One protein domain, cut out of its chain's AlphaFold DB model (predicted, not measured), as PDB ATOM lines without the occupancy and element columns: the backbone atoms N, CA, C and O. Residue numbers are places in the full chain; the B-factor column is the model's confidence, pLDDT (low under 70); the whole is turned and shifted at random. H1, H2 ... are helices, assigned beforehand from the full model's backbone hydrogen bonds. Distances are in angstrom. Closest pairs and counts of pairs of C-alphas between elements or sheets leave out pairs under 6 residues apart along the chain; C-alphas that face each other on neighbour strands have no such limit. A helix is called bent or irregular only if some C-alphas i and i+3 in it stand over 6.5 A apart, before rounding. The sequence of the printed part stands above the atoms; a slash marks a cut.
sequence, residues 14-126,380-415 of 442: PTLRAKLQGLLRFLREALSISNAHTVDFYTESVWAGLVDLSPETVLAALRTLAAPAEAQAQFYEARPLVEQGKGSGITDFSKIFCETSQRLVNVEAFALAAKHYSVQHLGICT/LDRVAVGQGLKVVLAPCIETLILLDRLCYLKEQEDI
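AT A GLANCE: This is residues 14 to 126 and 380 to 415 of the 442 residues of the protein "Methyltranfer_dom domain-containing protein" of Fukomys damarensis (UniProt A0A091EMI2). A long helix, H7, runs the length of the domain with a slight bend, its arms H7a and H7b at 25 degrees; H1 packs along it the opposite way, and H6 and H4 pack on it too, making a five-part bundle with its two arms. H2 packs on H7a at one end with H3 near it, while H5 and the loop after it swing away from the bundle, residues 66 to 71 and 76 to 88 sticking out. The 149 printed residues hold seven named helices, H1 to H7 in chain order, and no named strand: the class is all helix. The whole is compact, with a radius of gyration of the C-alphas of 16.6 A and spans of 52 by 38 by 30 A.

HOW THE PARTS SIT: H1, residues 14 to 35, is irregular, with C-alphas 29 and 32 at 7.0 A and a kink of 60 degrees near residue 29. H7, residues 380 to 411, was assigned as one helix by its hydrogen bonds but is bent, with C-alphas 392 and 395 at 7.0 A; its arms are H7a, residues 380 to 392, and H7b, residues 395 to 411. H1 touches H7b, closest at the C-alphas of Leu 20 and Leu 403, 6.8 A, opposite ways at a shallow tilt of 34 degrees, only just short of steep. H2, residues 38 to 43, touches residues 382 to 387 of H7a, closest at the C-alphas of Phe 41 and Val 383, 6.2 A. H3, residues 46 to 50, is close to but not clearly touching H7a, the closest C-alphas, of Trp 47 and Arg 382, being 6.8 A apart. H4, residues 55 to 65, touches H7a, closest at the C-alphas of Pro 55 and Arg 382, 5.6 A. H5, residues 69 to 77, is apart from H7a and H7b. H6, residues 107 to 117, touches residues 395 to 399 of H7b, closest at the C-alphas of Tyr 117 and Cys 396, 5.6 A, the same way at a shallow tilt of 28 degrees. Every O i to N i+4 pair is within hydrogen-bond range in H3, H4, H6, H7a and H7b; the counts are 15 of 18 in H1, 1 of 2 in H2 and 3 of 5 in H5.

IN THESE COORDINATES: H1 begins at C-alpha 14 (226.665, 112.461, 130.881) and spans 29.6 A. H4 spans 15.3 A and H6 15.0 A. H7a spans 18.4 A and H7b 24.1 A, ending at C-alpha 411 (231.478, 111.296, 121.615).

THE WHOLE: The C-alphas farthest apart, of Glu 56 and Asp 414, are 53.1 A apart. Residues 127 to 379 are not printed, and C-alphas 126 and 380 are 40.9 A apart across the cut. The link from H5 to H6, 29 residues, is long. The pLDDT is under 70 at residues 41 to 44, 66 to 92, 94 and 380 to 381.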
ATOM      1  N   PRO A  14     227.827 111.860 130.220       96.25
ATOM      2  CA  PRO A  14     226.665 112.461 130.881       96.25
ATOM      3  C   PRO A  14     227.038 113.480 131.965       96.25
ATOM      4  O   PRO A  14     226.512 114.595 131.961       96.25
ATOM      5  N   THR A  15     227.993 113.147 132.839       94.75
ATOM      6  CA  THR A  15     228.466 114.058 133.894       94.75
ATOM      7  C   THR A  15     229.106 115.319 133.316       94.75
ATOM      8  O   THR A  15     228.831 116.426 133.782       94.75
ATOM      9  N   LEU A  16     229.935 115.185 132.276       95.00
ATOM     10  CA  LEU A  16     230.558 116.340 131.622       95.00
ATOM     11  C   LEU A  16     229.525 117.234 130.928       95.00
ATOM     12  O   LEU A  16     229.609 118.455 131.042       95.00
ATOM     13  N   ARG A  17     228.509 116.648 130.283       95.38
ATOM     14  CA  ARG A  17     227.398 117.399 129.678       95.38
ATOM     15  C   ARG A  17     226.575 118.144 130.725       95.38
ATOM     16  O   ARG A  17     226.237 119.301 130.495       95.38
ATOM     17  N   ALA A  18     226.299 117.536 131.879       94.19
ATOM     18  CA  ALA A  18     225.599 118.211 132.972       94.19
ATOM     19  C   ALA A  18     226.386 119.434 133.479       94.19
ATOM     20  O   ALA A  18     225.826 120.520 133.632       94.19
ATOM     21  N   LYS A  19     227.707 119.292 133.654       94.75
ATOM     22  CA  LYS A  19     228.599 120.407 134.020       94.75
ATOM     23  C   LYS A  19     228.632 121.501 132.952       94.75
ATOM     24  O   LYS A  19     228.544 122.679 133.288       94.75
ATOM     25  N   LEU A  20     228.706 121.117 131.676       94.69
ATOM     26  CA  LEU A  20     228.676 122.043 130.543       94.69
ATOM     27  C   LEU A  20     227.358 122.823 130.493       94.69
ATOM     28  O   LEU A  20     227.370 124.031 130.294       94.69
ATOM     29  N   GLN A  21     226.226 122.159 130.728       94.56
ATOM     30  CA  GLN A  21     224.920 122.815 130.797       94.56
ATOM     31  C   GLN A  21     224.840 123.820 131.951       94.56
ATOM     32  O   GLN A  21     224.319 124.916 131.752       94.56
ATOM     33  N   GLY A  22     225.368 123.480 133.132       92.56
ATOM     34  CA  GLY A  22     225.460 124.413 134.261       92.56
ATOM     35  C   GLY A  22     226.292 125.651 133.921       92.56
ATOM     36  O   GLY A  22     225.825 126.777 134.093       92.56
ATOM     37  N   LEU A  23     227.475 125.442 133.336       94.06
ATOM     38  CA  LEU A  23     228.357 126.516 132.879       94.06
ATOM     39  C   LEU A  23     227.688 127.400 131.816       94.06
ATOM     40  O   LEU A  23     227.785 128.620 131.885       94.06
ATOM     41  N   LEU A  24     226.986 126.808 130.847       94.19
ATOM     42  CA  LEU A  24     226.279 127.550 129.800       94.19
ATOM     43  C   LEU A  24     225.138 128.405 130.358       94.19
ATOM     44  O   LEU A  24     224.915 129.499 129.848       94.19
ATOM     45  N   ARG A  25     224.420 127.932 131.387       91.88
ATOM     46  CA  ARG A  25     223.388 128.732 132.068       91.88
ATOM     47  C   ARG A  25     224.011 129.946 132.749       91.88
ATOM     48  O   ARG A  25     223.577 131.058 132.480       91.88
ATOM     49  N   PHE A  26     225.076 129.735 133.523       91.88
ATOM     50  CA  PHE A  26     225.817 130.821 134.166       91.88
ATOM     51  C   PHE A  26     226.352 131.838 133.148       91.88
ATOM     52  O   PHE A  26     226.127 133.041 133.268       91.88
ATOM     53  N   LEU A  27     227.041 131.352 132.111       92.25
ATOM     54  CA  LEU A  27     227.631 132.210 131.092       92.25
ATOM     55  C   LEU A  27     226.573 132.956 130.287       92.25
ATOM     56  O   LEU A  27     226.838 134.082 129.906       92.25
ATOM     57  N   ARG A  28     225.389 132.384 130.037       90.94
ATOM     58  CA  ARG A  28     224.322 133.070 129.292       90.94
ATOM     59  C   ARG A  28     223.930 134.397 129.939       90.94
ATOM     60  O   ARG A  28     223.735 135.367 129.216       90.94
ATOM     61  N   GLU A  29     223.851 134.433 131.263       87.62
ATOM     62  CA  GLU A  29     223.516 135.644 132.023       87.62
ATOM     63  C   GLU A  29     224.738 136.569 132.160       87.62
ATOM     64  O   GLU A  29     224.629 137.786 132.041       87.62
ATOM     65  N   ALA A  30     225.935 135.992 132.303       89.00
ATOM     66  CA  ALA A  30     227.177 136.741 132.490       89.00
ATOM     67  C   ALA A  30     227.841 137.261 131.194       89.00
ATOM     68  O   ALA A  30     228.758 138.083 131.259       89.00
ATOM     69  N   LEU A  31     227.443 136.781 130.009       85.69
ATOM     70  CA  LEU A  31     228.169 137.033 128.754       85.69
ATOM     71  C   LEU A  31     228.144 138.508 128.346       85.69
ATOM     72  O   LEU A  31     229.101 138.993 127.744       85.69
ATOM     73  N   SER A  32     227.077 139.225 128.697       85.31
ATOM     74  CA  SER A  32     226.938 140.666 128.466       85.31
ATOM     75  C   SER A  32     228.095 141.455 129.098       85.31
ATOM     76  O   SER A  32     228.660 142.342 128.459       85.31
ATOM     77  N   ILE A  33     228.537 141.050 130.293       84.69
ATOM     78  CA  ILE A  33     229.699 141.615 130.995       84.69
ATOM     79  C   ILE A  33     230.996 141.324 130.234       84.69
ATOM     80  O   ILE A  33     231.848 142.204 130.094       84.69
ATOM     81  N   SER A  34     231.150 140.105 129.709       83.12
ATOM     82  CA  SER A  34     232.335 139.719 128.933       83.12
ATOM     83  C   SER A  34     232.431 140.440 127.585       83.12
ATOM     84  O   SER A  34     233.537 140.748 127.145       83.12
ATOM     85  N   ASN A  35     231.295 140.691 126.931       84.31
ATOM     86  CA  ASN A  35     231.232 141.259 125.582       84.31
ATOM     87  C   ASN A  35     231.292 142.789 125.543       84.31
ATOM     88  O   ASN A  35     231.566 143.341 124.482       84.31
ATOM     89  N   ALA A  36     231.053 143.472 126.662       81.50
ATOM     90  CA  ALA A  36     231.111 144.928 126.725       81.50
ATOM     91  C   ALA A  36     232.501 145.440 126.323       81.50
ATOM     92  O   ALA A  36     233.490 145.050 126.942       81.50
ATOM     93  N   HIS A  37     232.628 146.314 125.326       79.62
ATOM     94  CA  HIS A  37     233.935 146.851 124.963       79.62
ATOM     95  C   HIS A  37     234.332 147.978 125.926       79.62
ATOM     96  O   HIS A  37     233.489 148.686 126.466       79.62
ATOM     97  N   THR A  38     235.634 148.159 126.174       73.69
ATOM     98  CA  THR A  38     236.121 149.176 127.126       73.69
ATOM     99  C   THR A  38     235.692 150.591 126.735       73.69
ATOM    100  O   THR A  38     235.450 151.415 127.608       73.69
ATOM    101  N   VAL A  39     235.573 150.868 125.433       70.94
ATOM    102  CA  VAL A  39     235.102 152.165 124.914       70.94
ATOM    103  C   VAL A  39     233.644 152.417 125.302       70.94
ATOM    104  O   VAL A  39     233.331 153.513 125.756       70.94
ATOM    105  N   ASP A  40     232.795 151.393 125.243       72.50
ATOM    106  CA  ASP A  40     231.359 151.501 125.523       72.50
ATOM    107  C   ASP A  40     231.093 151.893 126.991       72.50
ATOM    108  O   ASP A  40     230.118 152.577 127.305       72.50
ATOM    109  N   PHE A  41     232.004 151.546 127.910       69.62
ATOM    110  CA  PHE A  41     231.939 152.017 129.299       69.62
ATOM    111  C   PHE A  41     232.093 153.538 129.425       69.62
ATOM    112  O   PHE A  41     231.515 154.119 130.344       69.62
ATOM    113  N   TYR A  42     232.838 154.176 128.518       63.62
ATOM    114  CA  TYR A  42     233.004 155.630 128.483       63.62
ATOM    115  C   TYR A  42     231.884 156.325 127.707       63.62
ATOM    116  O   TYR A  42     231.500 157.434 128.066       63.62
ATOM    117  N   THR A  43     231.374 155.701 126.643       64.75
ATOM    118  CA  THR A  43     230.491 156.371 125.678       64.75
ATOM    119  C   THR A  43     229.009 156.062 125.864       64.75
ATOM    120  O   THR A  43     228.177 156.905 125.545       64.75
ATOM    121  N   GLU A  44     228.656 154.888 126.390       65.38
ATOM    122  CA  GLU A  44     227.280 154.366 126.354       65.38
ATOM    123  C   GLU A  44     226.707 154.057 127.745       65.38
ATOM    124  O   GLU A  44     225.662 153.424 127.875       65.38
ATOM    125  N   SER A  45     227.367 154.511 128.817       72.06
ATOM    126  CA  SER A  45     226.947 154.245 130.205       72.06
ATOM    127  C   SER A  45     226.688 152.756 130.491       72.06
ATOM    128  O   SER A  45     225.855 152.416 131.331       72.06
ATOM    129  N   VAL A  46     227.439 151.863 129.835       75.56
ATOM    130  CA  VAL A  46     227.254 150.399 129.885       75.56
ATOM    131  C   VAL A  46     227.230 149.840 131.307       75.56
ATOM    132  O   VAL A  46     226.510 148.884 131.584       75.56
ATOM    133  N   TRP A  47     227.929 150.484 132.246       78.19
ATOM    134  CA  TRP A  47     227.846 150.161 133.672       78.19
ATOM    135  C   TRP A  47     226.400 150.104 134.189       78.19
ATOM    136  O   TRP A  47     225.999 149.117 134.799       78.19
ATOM    137  N   ALA A  48     225.596 151.129 133.890       78.88
ATOM    138  CA  ALA A  48     224.206 151.215 134.330       78.88
ATOM    139  C   ALA A  48     223.310 150.160 133.659       78.88
ATOM    140  O   ALA A  48     222.289 149.786 134.220       78.88
ATOM    141  N   GLY A  49     223.694 149.650 132.486       80.50
ATOM    142  CA  GLY A  49     222.983 148.568 131.804       80.50
ATOM    143  C   GLY A  49     223.344 147.168 132.306       80.50
ATOM    144  O   GLY A  49     222.545 146.252 132.150       80.50
ATOM    145  N   LEU A  50     224.520 146.989 132.918       80.88
ATOM    146  CA  LEU A  50     225.055 145.665 133.264       80.88
ATOM    147  C   LEU A  50     225.113 145.376 134.761       80.88
ATOM    148  O   LEU A  50     225.057 144.215 135.158       80.88
ATOM    149  N   VAL A  51     225.257 146.400 135.602       83.12
ATOM    150  CA  VAL A  51     225.529 146.233 137.035       83.12
ATOM    151  C   VAL A  51     224.625 147.159 137.833       83.12
ATOM    152  O   VAL A  51     224.566 148.352 137.548       83.12
ATOM    153  N   ASP A  52     223.910 146.625 138.825       85.75
ATOM    154  CA  ASP A  52     223.001 147.385 139.706       85.75
ATOM    155  C   ASP A  52     223.645 147.784 141.039       85.75
ATOM    156  O   ASP A  52     222.987 147.998 142.052       85.75
ATOM    157  N   LEU A  53     224.973 147.868 141.038       83.25
ATOM    158  CA  LEU A  53     225.800 148.170 142.196       83.25
ATOM    159  C   LEU A  53     226.714 149.353 141.891       83.25
ATOM    160  O   LEU A  53     227.059 149.617 140.734       83.25
ATOM    161  N   SER A  54     227.137 150.052 142.943       83.81
ATOM    162  CA  SER A  54     228.135 151.108 142.803       83.81
ATOM    163  C   SER A  54     229.510 150.503 142.465       83.81
ATOM    164  O   SER A  54     229.833 149.414 142.960       83.81
ATOM    165  N   PRO A  55     230.344 151.174 141.652       81.00
ATOM    166  CA  PRO A  55     231.702 150.720 141.341       81.00
ATOM    167  C   PRO A  55     232.532 150.382 142.589       81.00
ATOM    168  O   PRO A  55     233.241 149.378 142.621       81.00
ATOM    169  N   GLU A  56     232.389 151.166 143.655       81.38
ATOM    170  CA  GLU A  56     233.116 151.010 144.919       81.38
ATOM    171  C   GLU A  56     232.719 149.717 145.633       81.38
ATOM    172  O   GLU A  56     233.583 148.998 146.137       81.38
ATOM    173  N   THR A  57     231.423 149.386 145.623       83.81
ATOM    174  CA  THR A  57     230.886 148.151 146.212       83.81
ATOM    175  C   THR A  57     231.469 146.927 145.512       83.81
ATOM    176  O   THR A  57     231.933 145.981 146.152       83.81
ATOM    177  N   VAL A  58     231.501 146.961 144.181       83.31
ATOM    178  CA  VAL A  58     232.044 145.867 143.374       83.31
ATOM    179  C   VAL A  58     233.562 145.761 143.552       83.31
ATOM    180  O   VAL A  58     234.076 144.659 143.734       83.31
ATOM    181  N   LEU A  59     234.291 146.883 143.578       81.56
ATOM    182  CA  LEU A  59     235.733 146.891 143.854       81.56
ATOM    183  C   LEU A  59     236.064 146.341 145.240       81.56
ATOM    184  O   LEU A  59     237.026 145.588 145.372       81.56
ATOM    185  N   ALA A  60     235.291 146.694 146.267       81.88
ATOM    186  CA  ALA A  60     235.481 146.180 147.619       81.88
ATOM    187  C   ALA A  60     235.283 144.656 147.671       81.88
ATOM    188  O   ALA A  60     236.116 143.946 148.241       81.88
ATOM    189  N   ALA A  61     234.242 144.144 147.008       81.88
ATOM    190  CA  ALA A  61     234.007 142.708 146.892       81.88
ATOM    191  C   ALA A  61     235.164 142.005 146.159       81.88
ATOM    192  O   ALA A  61     235.731 141.043 146.677       81.88
ATOM    193  N   LEU A  62     235.590 142.523 145.001       81.56
ATOM    194  CA  LEU A  62     236.705 141.960 144.229       81.56
ATOM    195  C   LEU A  62     238.034 141.985 145.002       81.56
ATOM    196  O   LEU A  62     238.793 141.020 144.941       81.56
ATOM    197  N   ARG A  63     238.311 143.049 145.769       80.62
ATOM    198  CA  ARG A  63     239.494 143.139 146.646       80.62
ATOM    199  C   ARG A  63     239.466 142.089 147.750       80.62
ATOM    200  O   ARG A  63     240.483 141.449 147.997       80.62
ATOM    201  N   THR A  64     238.308 141.890 148.373       77.06
ATOM    202  CA  THR A  64     238.118 140.876 149.422       77.06
ATOM    203  C   THR A  64     238.356 139.469 148.869       77.06
ATOM    204  O   THR A  64     239.037 138.657 149.488       77.06
ATOM    205  N   LEU A  65     237.878 139.205 147.653       71.25
ATOM    206  CA  LEU A  65     238.074 137.933 146.953       71.25
ATOM    207  C   LEU A  65     239.526 137.697 146.504       71.25
ATOM    208  O   LEU A  65     239.934 136.548 146.348       71.25
ATOM    209  N   ALA A  66     240.302 138.764 146.301       66.06
ATOM    210  CA  ALA A  66     241.715 138.704 145.931       66.06
ATOM    211  C   ALA A  66     242.670 138.580 147.138       66.06
ATOM    212  O   ALA A  66     243.871 138.397 146.944       66.06
ATOM    213  N   ALA A  67     242.168 138.691 148.374       67.12
ATOM    214  CA  ALA A  67     242.979 138.570 149.585       67.12
ATOM    215  C   ALA A  67     243.438 137.111 149.829       67.12
ATOM    216  O   ALA A  67     242.776 136.187 149.358       67.12
ATOM    217  N   PRO A  68     244.543 136.861 150.562       58.06
ATOM    218  CA  PRO A  68     245.041 135.511 150.850       58.06
ATOM    219  C   PRO A  68     244.006 134.610 151.545       58.06
ATOM    220  O   PRO A  68     243.135 135.093 152.267       58.06
ATOM    221  N   ALA A  69     244.130 133.289 151.371       55.09
ATOM    222  CA  ALA A  69     243.167 132.285 151.851       55.09
ATOM    223  C   ALA A  69     242.830 132.381 153.357       55.09
ATOM    224  O   ALA A  69     241.706 132.081 153.754       55.09
ATOM    225  N   GLU A  70     243.769 132.853 154.180       50.81
ATOM    226  CA  GLU A  70     243.590 133.082 155.622       50.81
ATOM    227  C   GLU A  70     242.593 134.218 155.923       50.81
ATOM    228  O   GLU A  70     241.766 134.095 156.823       50.81
ATOM    229  N   ALA A  71     242.600 135.288 155.119       47.78
ATOM    230  CA  ALA A  71     241.641 136.393 155.213       47.78
ATOM    231  C   ALA A  71     240.277 136.027 154.601       47.78
ATOM    232  O   ALA A  71     239.234 136.497 155.054       47.78
ATOM    233  N   GLN A  72     240.272 135.142 153.599       51.59
ATOM    234  CA  GLN A  72     239.040 134.618 153.016       51.59
ATOM    235  C   GLN A  72     238.270 133.732 154.014       51.59
ATOM    236  O   GLN A  72     237.047 133.822 154.087       51.59
ATOM    237  N   ALA A  73     238.961 132.915 154.822       46.16
ATOM    238  CA  ALA A  73     238.343 132.018 155.806       46.16
ATOM    239  C   ALA A  73     237.521 132.760 156.881       46.16
ATOM    240  O   ALA A  73     236.408 132.342 157.192       46.16
ATOM    241  N   GLN A  74     238.012 133.904 157.373       44.50
ATOM    242  CA  GLN A  74     237.282 134.749 158.332       44.50
ATOM    243  C   GLN A  74     236.019 135.383 157.723       44.50
ATOM    244  O   GLN A  74     235.025 135.591 158.414       44.50
ATOM    245  N   PHE A  75     236.032 135.658 156.415       43.38
ATOM    246  CA  PHE A  75     234.877 136.189 155.689       43.38
ATOM    247  C   PHE A  75     233.815 135.105 155.428       43.38
ATOM    248  O   PHE A  75     232.616 135.377 155.504       43.38
ATOM    249  N   TYR A  76     234.247 133.862 155.180       48.47
ATOM    250  CA  TYR A  76     233.362 132.710 154.971       48.47
ATOM    251  C   TYR A  76     232.731 132.171 156.268       48.47
ATOM    252  O   TYR A  76     231.609 131.672 156.216       48.47
ATOM    253  N   GLU A  77     233.380 132.306 157.431       42.41
ATOM    254  CA  GLU A  77     232.773 131.949 158.729       42.41
ATOM    255  C   GLU A  77     231.687 132.944 159.185       42.41
ATOM    256  O   GLU A  77     230.769 132.566 159.912       42.41
ATOM    257  N   ALA A  78     231.733 134.201 158.727       35.03
ATOM    258  CA  ALA A  78     230.808 135.252 159.160       35.03
ATOM    259  C   ALA A  78     229.454 135.278 158.413       35.03
ATOM    260  O   ALA A  78     228.536 135.984 158.840       35.03
ATOM    261  N   ARG A  79     229.289 134.532 157.308       38.84
ATOM    262  CA  ARG A  79     228.028 134.470 156.539       38.84
ATOM    263  C   ARG A  79     227.685 133.030 156.135       38.84
ATOM    264  O   ARG A  79     228.144 132.561 155.094       38.84
ATOM    265  N   PRO A  80     226.840 132.322 156.904       34.34
ATOM    266  CA  PRO A  80     226.379 131.000 156.519       34.34
ATOM    267  C   PRO A  80     225.307 131.128 155.431       34.34
ATOM    268  O   PRO A  80     224.138 131.375 155.715       34.34
ATOM    269  N   LEU A  81     225.690 130.912 154.175       36.72
ATOM    270  CA  LEU A  81     224.759 130.422 153.160       36.72
ATOM    271  C   LEU A  81     224.956 128.907 153.040       36.72
ATOM    272  O   LEU A  81     225.830 128.418 152.331       36.72
ATOM    273  N   VAL A  82     224.152 128.204 153.845       34.19
ATOM    274  CA  VAL A  82     223.503 126.902 153.589       34.19
ATOM    275  C   VAL A  82     223.700 126.462 152.122       34.19
ATOM    276  O   VAL A  82     223.317 127.192 151.217       34.19
ATOM    277  N   GLU A  83     224.337 125.342 151.778       33.31
ATOM    278  CA  GLU A  83     224.061 123.983 152.238       33.31
ATOM    279  C   GLU A  83     225.263 123.068 151.910       33.31
ATOM    280  O   GLU A  83     225.731 123.001 150.769       33.31
ATOM    281  N   GLN A  84     225.751 122.313 152.900       32.97
ATOM    282  CA  GLN A  84     226.549 121.110 152.655       32.97
ATOM    283  C   GLN A  84     225.642 120.052 152.014       32.97
ATOM    284  O   GLN A  84     225.043 119.227 152.699       32.97
ATOM    285  N   GLY A  85     225.542 120.070 150.689       27.48
ATOM    286  CA  GLY A  85     224.851 119.051 149.907       27.48
ATOM    287  C   GLY A  85     225.790 118.460 148.868       27.48
ATOM    288  O   GLY A  85     226.108 119.100 147.867       27.48
ATOM    289  N   LYS A  86     226.229 117.214 149.071       35.69
ATOM    290  CA  LYS A  86     226.811 116.397 147.998       35.69
ATOM    291  C   LYS A  86     225.807 116.346 146.835       35.69
ATOM    292  O   LYS A  86     224.825 115.624 146.922       35.69
ATOM    293  N   GLY A  87     226.066 117.082 145.752       33.38
ATOM    294  CA  GLY A  87     225.441 116.838 144.444       33.38
ATOM    295  C   GLY A  87     224.550 117.928 143.839       33.38
ATOM    296  O   GLY A  87     224.118 117.736 142.708       33.38
ATOM    297  N   SER A  88     224.304 119.065 144.497       36.75
ATOM    298  CA  SER A  88     223.552 120.174 143.884       36.75
ATOM    299  C   SER A  88     224.506 121.294 143.477       36.75
ATOM    300  O   SER A  88     225.206 121.844 144.322       36.75
ATOM    301  N   GLY A  89     224.579 121.611 142.182       51.56
ATOM    302  CA  GLY A  89     225.347 122.758 141.694       51.56
ATOM    303  C   GLY A  89     224.842 124.080 142.282       51.56
ATOM    304  O   GLY A  89     223.764 124.141 142.870       51.56
ATOM    305  N   ILE A  90     225.605 125.157 142.089       58.81
ATOM    306  CA  ILE A  90     225.104 126.526 142.269       58.81
ATOM    307  C   ILE A  90     223.996 126.713 141.223       58.81
ATOM    308  O   ILE A  90     224.277 126.998 140.061       58.81
ATOM    309  N   THR A  91     222.753 126.409 141.590       55.56
ATOM    310  CA  THR A  91     221.601 126.413 140.674       55.56
ATOM    311  C   THR A  91     220.769 127.677 140.780       55.56
ATOM    312  O   THR A  91     219.911 127.902 139.930       55.56
ATOM    313  N   ASP A  92     221.010 128.499 141.798       67.62
ATOM    314  CA  ASP A  92     220.204 129.680 142.071       67.62
ATOM    315  C   ASP A  92     220.858 130.952 141.511       67.62
ATOM    316  O   ASP A  92     221.362 131.805 142.243       67.62
ATOM    317  N   PHE A  93     220.894 131.043 140.178       71.94
ATOM    318  CA  PHE A  93     221.432 132.203 139.457       71.94
ATOM    319  C   PHE A  93     220.579 133.469 139.639       71.94
ATOM    320  O   PHE A  93     221.103 134.576 139.513       71.94
ATOM    321  N   SER A  94     219.315 133.316 140.059       69.12
ATOM    322  CA  SER A  94     218.387 134.417 140.378       69.12
ATOM    323  C   SER A  94     218.920 135.375 141.456       69.12
ATOM    324  O   SER A  94     218.560 136.548 141.507       69.12
ATOM    325  N   LYS A  95     219.830 134.892 142.314       81.38
ATOM    326  CA  LYS A  95     220.497 135.697 143.347       81.38
ATOM    327  C   LYS A  95     221.711 136.465 142.834       81.38
ATOM    328  O   LYS A  95     222.214 137.329 143.549       81.38
ATOM    329  N   ILE A  96     222.213 136.125 141.646       86.62
ATOM    330  CA  ILE A  96     223.396 136.735 141.029       86.62
ATOM    331  C   ILE A  96     222.972 137.869 140.098       86.62
ATOM    332  O   ILE A  96     223.507 138.977 140.197       86.62
ATOM    333  N   PHE A  97     221.994 137.601 139.233       88.50
ATOM    334  CA  PHE A  97     221.463 138.544 138.256       88.50
ATOM    335  C   PHE A  97     219.984 138.817 138.521       88.50
ATOM    336  O   PHE A  97     219.223 137.911 138.844       88.50
ATOM    337  N   CYS A  98     219.561 140.069 138.359       85.12
ATOM    338  CA  CYS A  98     218.148 140.424 138.432       85.12
ATOM    339  C   CYS A  98     217.378 139.774 137.273       85.12
ATOM    340  O   CYS A  98     217.724 139.983 136.113       85.12
ATOM    341  N   GLU A  99     216.300 139.043 137.565       82.62
ATOM    342  CA  GLU A  99     215.528 138.312 136.549       82.62
ATOM    343  C   GLU A  99     214.972 139.233 135.452       82.62
ATOM    344  O   GLU A  99     215.006 138.890 134.270       82.62
ATOM    345  N   THR A 100     214.504 140.429 135.825       81.81
ATOM    346  CA  THR A 100     213.857 141.366 134.894       81.81
ATOM    347  C   THR A 100     214.857 142.191 134.089       81.81
ATOM    348  O   THR A 100     214.656 142.395 132.895       81.81
ATOM    349  N   SER A 101     215.923 142.692 134.723       82.31
ATOM    350  CA  SER A 101     216.883 143.598 134.075       82.31
ATOM    351  C   SER A 101     218.151 142.905 133.578       82.31
ATOM    352  O   SER A 101     218.916 143.524 132.844       82.31
ATOM    353  N   GLN A 102     218.394 141.653 133.983       83.38
ATOM    354  CA  GLN A 102     219.632 140.897 133.740       83.38
ATOM    355  C   GLN A 102     220.898 141.600 134.265       83.38
ATOM    356  O   GLN A 102     222.019 141.260 133.891       83.38
ATOM    357  N   ARG A 103     220.730 142.583 135.158       87.69
ATOM    358  CA  ARG A 103     221.836 143.311 135.783       87.69
ATOM    359  C   ARG A 103     222.429 142.498 136.921       87.69
ATOM    360  O   ARG A 103     221.703 141.851 137.675       87.69
ATOM    361  N   LEU A 104     223.744 142.579 137.077       89.19
ATOM    362  CA  LEU A 104     224.463 141.991 138.199       89.19
ATOM    363  C   LEU A 104     224.060 142.689 139.505       89.19
ATOM    364  O   LEU A 104     224.299 143.888 139.661       89.19
ATOM    365  N   VAL A 105     223.496 141.924 140.440       90.81
ATOM    366  CA  VAL A 105     223.049 142.406 141.761       90.81
ATOM    367  C   VAL A 105     223.895 141.857 142.912       90.81
ATOM    368  O   VAL A 105     223.891 142.432 143.998       90.81
ATOM    369  N   ASN A 106     224.652 140.774 142.697       89.19
ATOM    370  CA  ASN A 106     225.486 140.162 143.733       89.19
ATOM    371  C   ASN A 106     226.851 139.700 143.197       89.19
ATOM    372  O   ASN A 106     226.980 138.649 142.566       89.19
ATOM    373  N   VAL A 107     227.894 140.478 143.495       88.25
ATOM    374  CA  VAL A 107     229.277 140.227 143.042       88.25
ATOM    375  C   VAL A 107     229.920 139.050 143.769       88.25
ATOM    376  O   VAL A 107     230.693 138.312 143.162       88.25
ATOM    377  N   GLU A 108     229.615 138.858 145.053       86.75
ATOM    378  CA  GLU A 108     230.167 137.753 145.845       86.75
ATOM    379  C   GLU A 108     229.685 136.415 145.272       86.75
ATOM    380  O   GLU A 108     230.490 135.543 144.941       86.75
ATOM    381  N   ALA A 109     228.372 136.285 145.060       87.56
ATOM    382  CA  ALA A 109     227.774 135.097 144.463       87.56
ATOM    383  C   ALA A 109     228.230 134.890 143.008       87.56
ATOM    384  O   ALA A 109     228.519 133.760 142.613       87.56
ATOM    385  N   PHE A 110     228.380 135.971 142.232       90.62
ATOM    386  CA  PHE A 110     228.958 135.927 140.887       90.62
ATOM    387  C   PHE A 110     230.379 135.363 140.877       90.62
ATOM    388  O   PHE A 110     230.679 134.451 140.108       90.62
ATOM    389  N   ALA A 111     231.256 135.871 141.741       88.44
ATOM    390  CA  ALA A 111     232.638 135.425 141.804       88.44
ATOM    391  C   ALA A 111     232.758 133.987 142.322       88.44
ATOM    392  O   ALA A 111     233.594 133.231 141.830       88.44
ATOM    393  N   LEU A 112     231.906 133.581 143.268       87.75
ATOM    394  CA  LEU A 112     231.828 132.195 143.732       87.75
ATOM    395  C   LEU A 112     231.358 131.248 142.623       87.75
ATOM    396  O   LEU A 112     231.962 130.191 142.437       87.75
ATOM    397  N   ALA A 113     230.339 131.640 141.853       90.31
ATOM    398  CA  ALA A 113     229.891 130.887 140.688       90.31
ATOM    399  C   ALA A 113     230.999 130.787 139.630       90.31
ATOM    400  O   ALA A 113     231.307 129.689 139.165       90.31
ATOM    401  N   ALA A 114     231.668 131.897 139.315       91.19
ATOM    402  CA  ALA A 114     232.774 131.911 138.366       91.19
ATOM    403  C   ALA A 114     233.957 131.043 138.835       91.19
ATOM    404  O   ALA A 114     234.519 130.262 138.066       91.19
ATOM    405  N   LYS A 115     234.305 131.106 140.127       89.62
ATOM    406  CA  LYS A 115     235.323 130.239 140.731       89.62
ATOM    407  C   LYS A 115     234.921 128.774 140.618       89.62
ATOM    408  O   LYS A 115     235.730 127.979 140.150       89.62
ATOM    409  N   HIS A 116     233.689 128.420 140.978       91.06
ATOM    410  CA  HIS A 116     233.167 127.055 140.870       91.06
ATOM    411  C   HIS A 116     233.263 126.504 139.439       91.06
ATOM    412  O   HIS A 116     233.728 125.382 139.237       91.06
ATOM    413  N   TYR A 117     232.877 127.310 138.451       93.44
ATOM    414  CA  TYR A 117     232.880 126.939 137.039       93.44
ATOM    415  C   TYR A 117     234.243 127.059 136.342       93.44
ATOM    416  O   TYR A 117     234.354 126.722 135.166       93.44
ATOM    417  N   SER A 118     235.288 127.489 137.049       91.50
ATOM    418  CA  SER A 118     236.660 127.469 136.537       91.50
ATOM    419  C   SER A 118     237.203 126.041 136.396       91.50
ATOM    420  O   SER A 118     236.879 125.148 137.183       91.50
ATOM    421  N   VAL A 119     238.128 125.842 135.454       88.75
ATOM    422  CA  VAL A 119     238.760 124.544 135.162       88.75
ATOM    423  C   VAL A 119     239.317 123.871 136.423       88.75
ATOM    424  O   VAL A 119     239.184 122.660 136.598       88.75
ATOM    425  N   GLN A 120     239.917 124.664 137.317       85.00
ATOM    426  CA  GLN A 120     240.567 124.186 138.539       85.00
ATOM    427  C   GLN A 120     239.574 123.624 139.566       85.00
ATOM    428  O   GLN A 120     239.906 122.674 140.269       85.00
ATOM    429  N   HIS A 121     238.365 124.189 139.645       88.06
ATOM    430  CA  HIS A 121     237.380 123.860 140.685       88.06
ATOM    431  C   HIS A 121     236.235 122.986 140.171       88.06
ATOM    432  O   HIS A 121     235.632 122.251 140.950       88.06
ATOM    433  N   LEU A 122     235.983 122.975 138.858       89.12
ATOM    434  CA  LEU A 122     234.957 122.132 138.241       89.12
ATOM    435  C   LEU A 122     235.293 120.629 138.345       89.12
ATOM    436  O   LEU A 122     234.466 119.756 138.055       89.12
ATOM    437  N   GLY A 123     236.524 120.307 138.758       89.81
ATOM    438  CA  GLY A 123     236.976 118.953 139.059       89.81
ATOM    439  C   GLY A 123     237.077 118.065 137.825       89.81
ATOM    440  O   GLY A 123     236.940 116.857 137.947       89.81
ATOM    441  N   ILE A 124     237.235 118.635 136.630       91.06
ATOM    442  CA  ILE A 124     237.307 117.895 135.355       91.06
ATOM    443  C   ILE A 124     238.739 117.490 134.972       91.06
ATOM    444  O   ILE A 124     238.927 116.648 134.094       91.06
ATOM    445  N   CYS A 125     239.750 118.075 135.620       93.00
ATOM    446  CA  CYS A 125     241.151 117.776 135.351       93.00
ATOM    447  C   CYS A 125     241.599 116.463 135.996       93.00
ATOM    448  O   CYS A 125     241.373 116.213 137.176       93.00
ATOM    449  N   THR A 126     242.326 115.665 135.223       92.69
ATOM    450  CA  THR A 126     243.094 114.518 135.706       92.69
ATOM    451  C   THR A 126     244.447 115.013 136.236       92.69
ATOM    452  O   THR A 126     245.131 115.751 135.518       92.69
ATOM    453  N   LEU A 380     236.942 156.029 135.075       65.38
ATOM    454  CA  LEU A 380     238.074 155.102 135.234       65.38
ATOM    455  C   LEU A 380     237.786 154.001 136.242       65.38
ATOM    456  O   LEU A 380     238.156 152.854 135.995       65.38
ATOM    457  N   ASP A 381     237.133 154.329 137.358       69.00
ATOM    458  CA  ASP A 381     236.802 153.315 138.354       69.00
ATOM    459  C   ASP A 381     235.813 152.320 137.745       69.00
ATOM    460  O   ASP A 381     236.102 151.128 137.746       69.00
ATOM    461  N   ARG A 382     234.749 152.784 137.067       72.38
ATOM    462  CA  ARG A 382     233.798 151.926 136.322       72.38
ATOM    463  C   ARG A 382     234.486 151.004 135.316       72.38
ATOM    464  O   ARG A 382     234.135 149.829 135.216       72.38
ATOM    465  N   VAL A 383     235.476 151.516 134.589       73.81
ATOM    466  CA  VAL A 383     236.253 150.734 133.620       73.81
ATOM    467  C   VAL A 383     237.128 149.707 134.324       73.81
ATOM    468  O   VAL A 383     237.102 148.536 133.950       73.81
ATOM    469  N   ALA A 384     237.857 150.095 135.371       74.00
ATOM    470  CA  ALA A 384     238.668 149.174 136.159       74.00
ATOM    471  C   ALA A 384     237.811 148.046 136.757       74.00
ATOM    472  O   ALA A 384     238.196 146.877 136.697       74.00
ATOM    473  N   VAL A 385     236.619 148.375 137.261       79.81
ATOM    474  CA  VAL A 385     235.674 147.395 137.800       79.81
ATOM    475  C   VAL A 385     235.142 146.467 136.713       79.81
ATOM    476  O   VAL A 385     235.146 145.249 136.890       79.81
ATOM    477  N   GLY A 386     234.709 147.024 135.578       80.75
ATOM    478  CA  GLY A 386     234.221 146.249 134.439       80.75
ATOM    479  C   GLY A 386     235.275 145.261 133.942       80.75
ATOM    480  O   GLY A 386     234.976 144.089 133.720       80.75
ATOM    481  N   GLN A 387     236.536 145.691 133.860       81.50
ATOM    482  CA  GLN A 387     237.653 144.810 133.525       81.50
ATOM    483  C   GLN A 387     237.883 143.739 134.599       81.50
ATOM    484  O   GLN A 387     238.094 142.579 134.252       81.50
ATOM    485  N   GLY A 388     237.773 144.081 135.886       83.38
ATOM    486  CA  GLY A 388     237.844 143.116 136.985       83.38
ATOM    487  C   GLY A 388     236.799 142.002 136.870       83.38
ATOM    488  O   GLY A 388     237.137 140.825 136.980       83.38
ATOM    489  N   LEU A 389     235.547 142.345 136.555       86.12
ATOM    490  CA  LEU A 389     234.480 141.359 136.347       86.12
ATOM    491  C   LEU A 389     234.762 140.432 135.152       86.12
ATOM    492  O   LEU A 389     234.512 139.228 135.230       86.12
ATOM    493  N   LYS A 390     235.338 140.952 134.062       88.31
ATOM    494  CA  LYS A 390     235.757 140.125 132.917       88.31
ATOM    495  C   LYS A 390     236.889 139.171 133.269       88.31
ATOM    496  O   LYS A 390     236.876 138.023 132.835       88.31
ATOM    497  N   VAL A 391     237.856 139.630 134.063       87.19
ATOM    498  CA  VAL A 391     238.964 138.790 134.540       87.19
ATOM    499  C   VAL A 391     238.431 137.626 135.380       87.19
ATOM    500  O   VAL A 391     238.876 136.497 135.198       87.19
ATOM    501  N   VAL A 392     237.413 137.867 136.214       89.06
ATOM    502  CA  VAL A 392     236.716 136.810 136.968       89.06
ATOM    503  C   VAL A 392     236.035 135.789 136.039       89.06
ATOM    504  O   VAL A 392     236.035 134.597 136.344       89.06
ATOM    505  N   LEU A 393     235.499 136.215 134.889       90.56
ATOM    506  CA  LEU A 393     234.848 135.325 133.914       90.56
ATOM    507  C   LEU A 393     235.806 134.576 132.988       90.56
ATOM    508  O   LEU A 393     235.442 133.510 132.485       90.56
ATOM    509  N   ALA A 394     237.011 135.090 132.743       90.00
ATOM    510  CA  ALA A 394     237.944 134.504 131.779       90.00
ATOM    511  C   ALA A 394     238.200 132.989 131.992       90.00
ATOM    512  O   ALA A 394     238.114 132.239 131.013       90.00
ATOM    513  N   PRO A 395     238.392 132.478 133.229       90.31
ATOM    514  CA  PRO A 395     238.524 131.040 133.480       90.31
ATOM    515  C   PRO A 395     237.280 130.222 133.115       90.31
ATOM    516  O   PRO A 395     237.397 129.052 132.754       90.31
ATOM    517  N   CYS A 396     236.080 130.801 133.200       93.44
ATOM    518  CA  CYS A 396     234.840 130.126 132.809       93.44
ATOM    519  C   CYS A 396     234.759 129.963 131.289       93.44
ATOM    520  O   CYS A 396     234.359 128.907 130.803       93.44
ATOM    521  N   ILE A 397     235.192 130.979 130.535       93.06
ATOM    522  CA  ILE A 397     235.280 130.910 129.069       93.06
ATOM    523  C   ILE A 397     236.330 129.878 128.638       93.06
ATOM    524  O   ILE A 397     236.070 129.068 127.750       93.06
ATOM    525  N   GLU A 398     237.489 129.843 129.302       93.38
ATOM    526  CA  GLU A 398     238.489 128.792 129.081       93.38
ATOM    527  C   GLU A 398     237.895 127.398 129.352       93.38
ATOM    528  O   GLU A 398     238.042 126.484 128.538       93.38
ATOM    529  N   THR A 399     237.151 127.254 130.453       95.06
ATOM    530  CA  THR A 399     236.474 125.998 130.808       95.06
ATOM    531  C   THR A 399     235.458 125.579 129.761       95.06
ATOM    532  O   THR A 399     235.413 124.402 129.416       95.06
ATOM    533  N   LEU A 400     234.683 126.523 129.220       95.81
ATOM    534  CA  LEU A 400     233.700 126.255 128.174       95.81
ATOM    535  C   LEU A 400     234.371 125.614 126.959       95.81
ATOM    536  O   LEU A 400     233.940 124.557 126.507       95.81
ATOM    537  N   ILE A 401     235.457 126.222 126.477       95.38
ATOM    538  CA  ILE A 401     236.193 125.737 125.308       95.38
ATOM    539  C   ILE A 401     236.805 124.360 125.591       95.38
ATOM    540  O   ILE A 401     236.676 123.446 124.780       95.38
ATOM    541  N   LEU A 402     237.467 124.182 126.736       95.94
ATOM    542  CA  LEU A 402     238.122 122.914 127.075       95.94
ATOM    543  C   LEU A 402     237.116 121.775 127.266       95.94
ATOM    544  O   LEU A 402     237.368 120.650 126.825       95.94
ATOM    545  N   LEU A 403     235.982 122.060 127.905       96.00
ATOM    546  CA  LEU A 403     234.934 121.081 128.162       96.00
ATOM    547  C   LEU A 403     234.203 120.694 126.874       96.00
ATOM    548  O   LEU A 403     233.968 119.507 126.669       96.00
ATOM    549  N   ASP A 404     233.925 121.651 125.984       96.75
ATOM    550  CA  ASP A 404     233.393 121.387 124.641       96.75
ATOM    551  C   ASP A 404     234.297 120.414 123.866       96.75
ATOM    552  O   ASP A 404     233.852 119.349 123.430       96.75
ATOM    553  N   ARG A 405     235.604 120.702 123.797       96.75
ATOM    554  CA  ARG A 405     236.572 119.825 123.117       96.75
ATOM    555  C   ARG A 405     236.680 118.447 123.764       96.75
ATOM    556  O   ARG A 405     236.796 117.452 123.050       96.75
ATOM    557  N   LEU A 406     236.637 118.364 125.094       96.88
ATOM    558  CA  LEU A 406     236.675 117.085 125.801       96.88
ATOM    559  C   LEU A 406     235.403 116.256 125.559       96.88
ATOM    560  O   LEU A 406     235.503 115.046 125.348       96.88
ATOM    561  N   CYS A 407     234.227 116.891 125.565       96.88
ATOM    562  CA  CYS A 407     232.953 116.254 125.233       96.88
ATOM    563  C   CYS A 407     232.974 115.711 123.803       96.88
ATOM    564  O   CYS A 407     232.720 114.523 123.619       96.88
ATOM    565  N   TYR A 408     233.387 116.530 122.829       97.06
ATOM    566  CA  TYR A 408     233.525 116.109 121.434       97.06
ATOM    567  C   TYR A 408     234.383 114.845 121.298       97.06
ATOM    568  O   TYR A 408     234.000 113.902 120.611       97.06
ATOM    569  N   LEU A 409     235.527 114.783 121.992       96.88
ATOM    570  CA  LEU A 409     236.412 113.613 121.968       96.88
ATOM    571  C   LEU A 409     235.783 112.366 122.600       96.88
ATOM    572  O   LEU A 409     236.079 111.259 122.168       96.88
ATOM    573  N   LYS A 410     234.941 112.527 123.626       94.94
ATOM    574  CA  LYS A 410     234.230 111.414 124.281       94.94
ATOM    575  C   LYS A 410     233.035 110.903 123.483       94.94
ATOM    576  O   LYS A 410     232.576 109.798 123.744       94.94
ATOM    577  N   GLU A 411     232.536 111.697 122.545       96.06
ATOM    578  CA  GLU A 411     231.478 111.296 121.615       96.06
ATOM    579  C   GLU A 411     232.007 110.430 120.468       96.06
ATOM    580  O   GLU A 411     231.235 109.692 119.863       96.06
ATOM    581  N   GLN A 412     233.310 110.492 120.175       96.12
ATOM    582  CA  GLN A 412     233.898 109.744 119.068       96.12
ATOM    583  C   GLN A 412     234.011 108.249 119.386       96.12
ATOM    584  O   GLN A 412     234.600 107.847 120.391       96.12
ATOM    585  N   GLU A 413     233.513 107.406 118.480       93.69
ATOM    586  CA  GLU A 413     233.531 105.948 118.643       93.69
ATOM    587  C   GLU A 413     234.940 105.345 118.584       93.69
ATOM    588  O   GLU A 413     235.178 104.269 119.135       93.69
ATOM    589  N   ASP A 414     235.887 106.012 117.927       94.19
ATOM    590  CA  ASP A 414     237.258 105.541 117.732       94.19
ATOM    591  C   ASP A 414     238.217 105.973 118.853       94.19
ATOM    592  O   ASP A 414     239.389 105.584 118.844       94.19
ATOM    593  N   ILE A 415     237.733 106.722 119.847       94.62
ATOM    594  CA  ILE A 415     238.499 107.137 121.024       94.62
ATOM    595  C   ILE A 415     238.284 106.135 122.165       94.62
ATOM    596  O   ILE A 415     237.164 105.824 122.563       94.62
TER     597      ILE A 415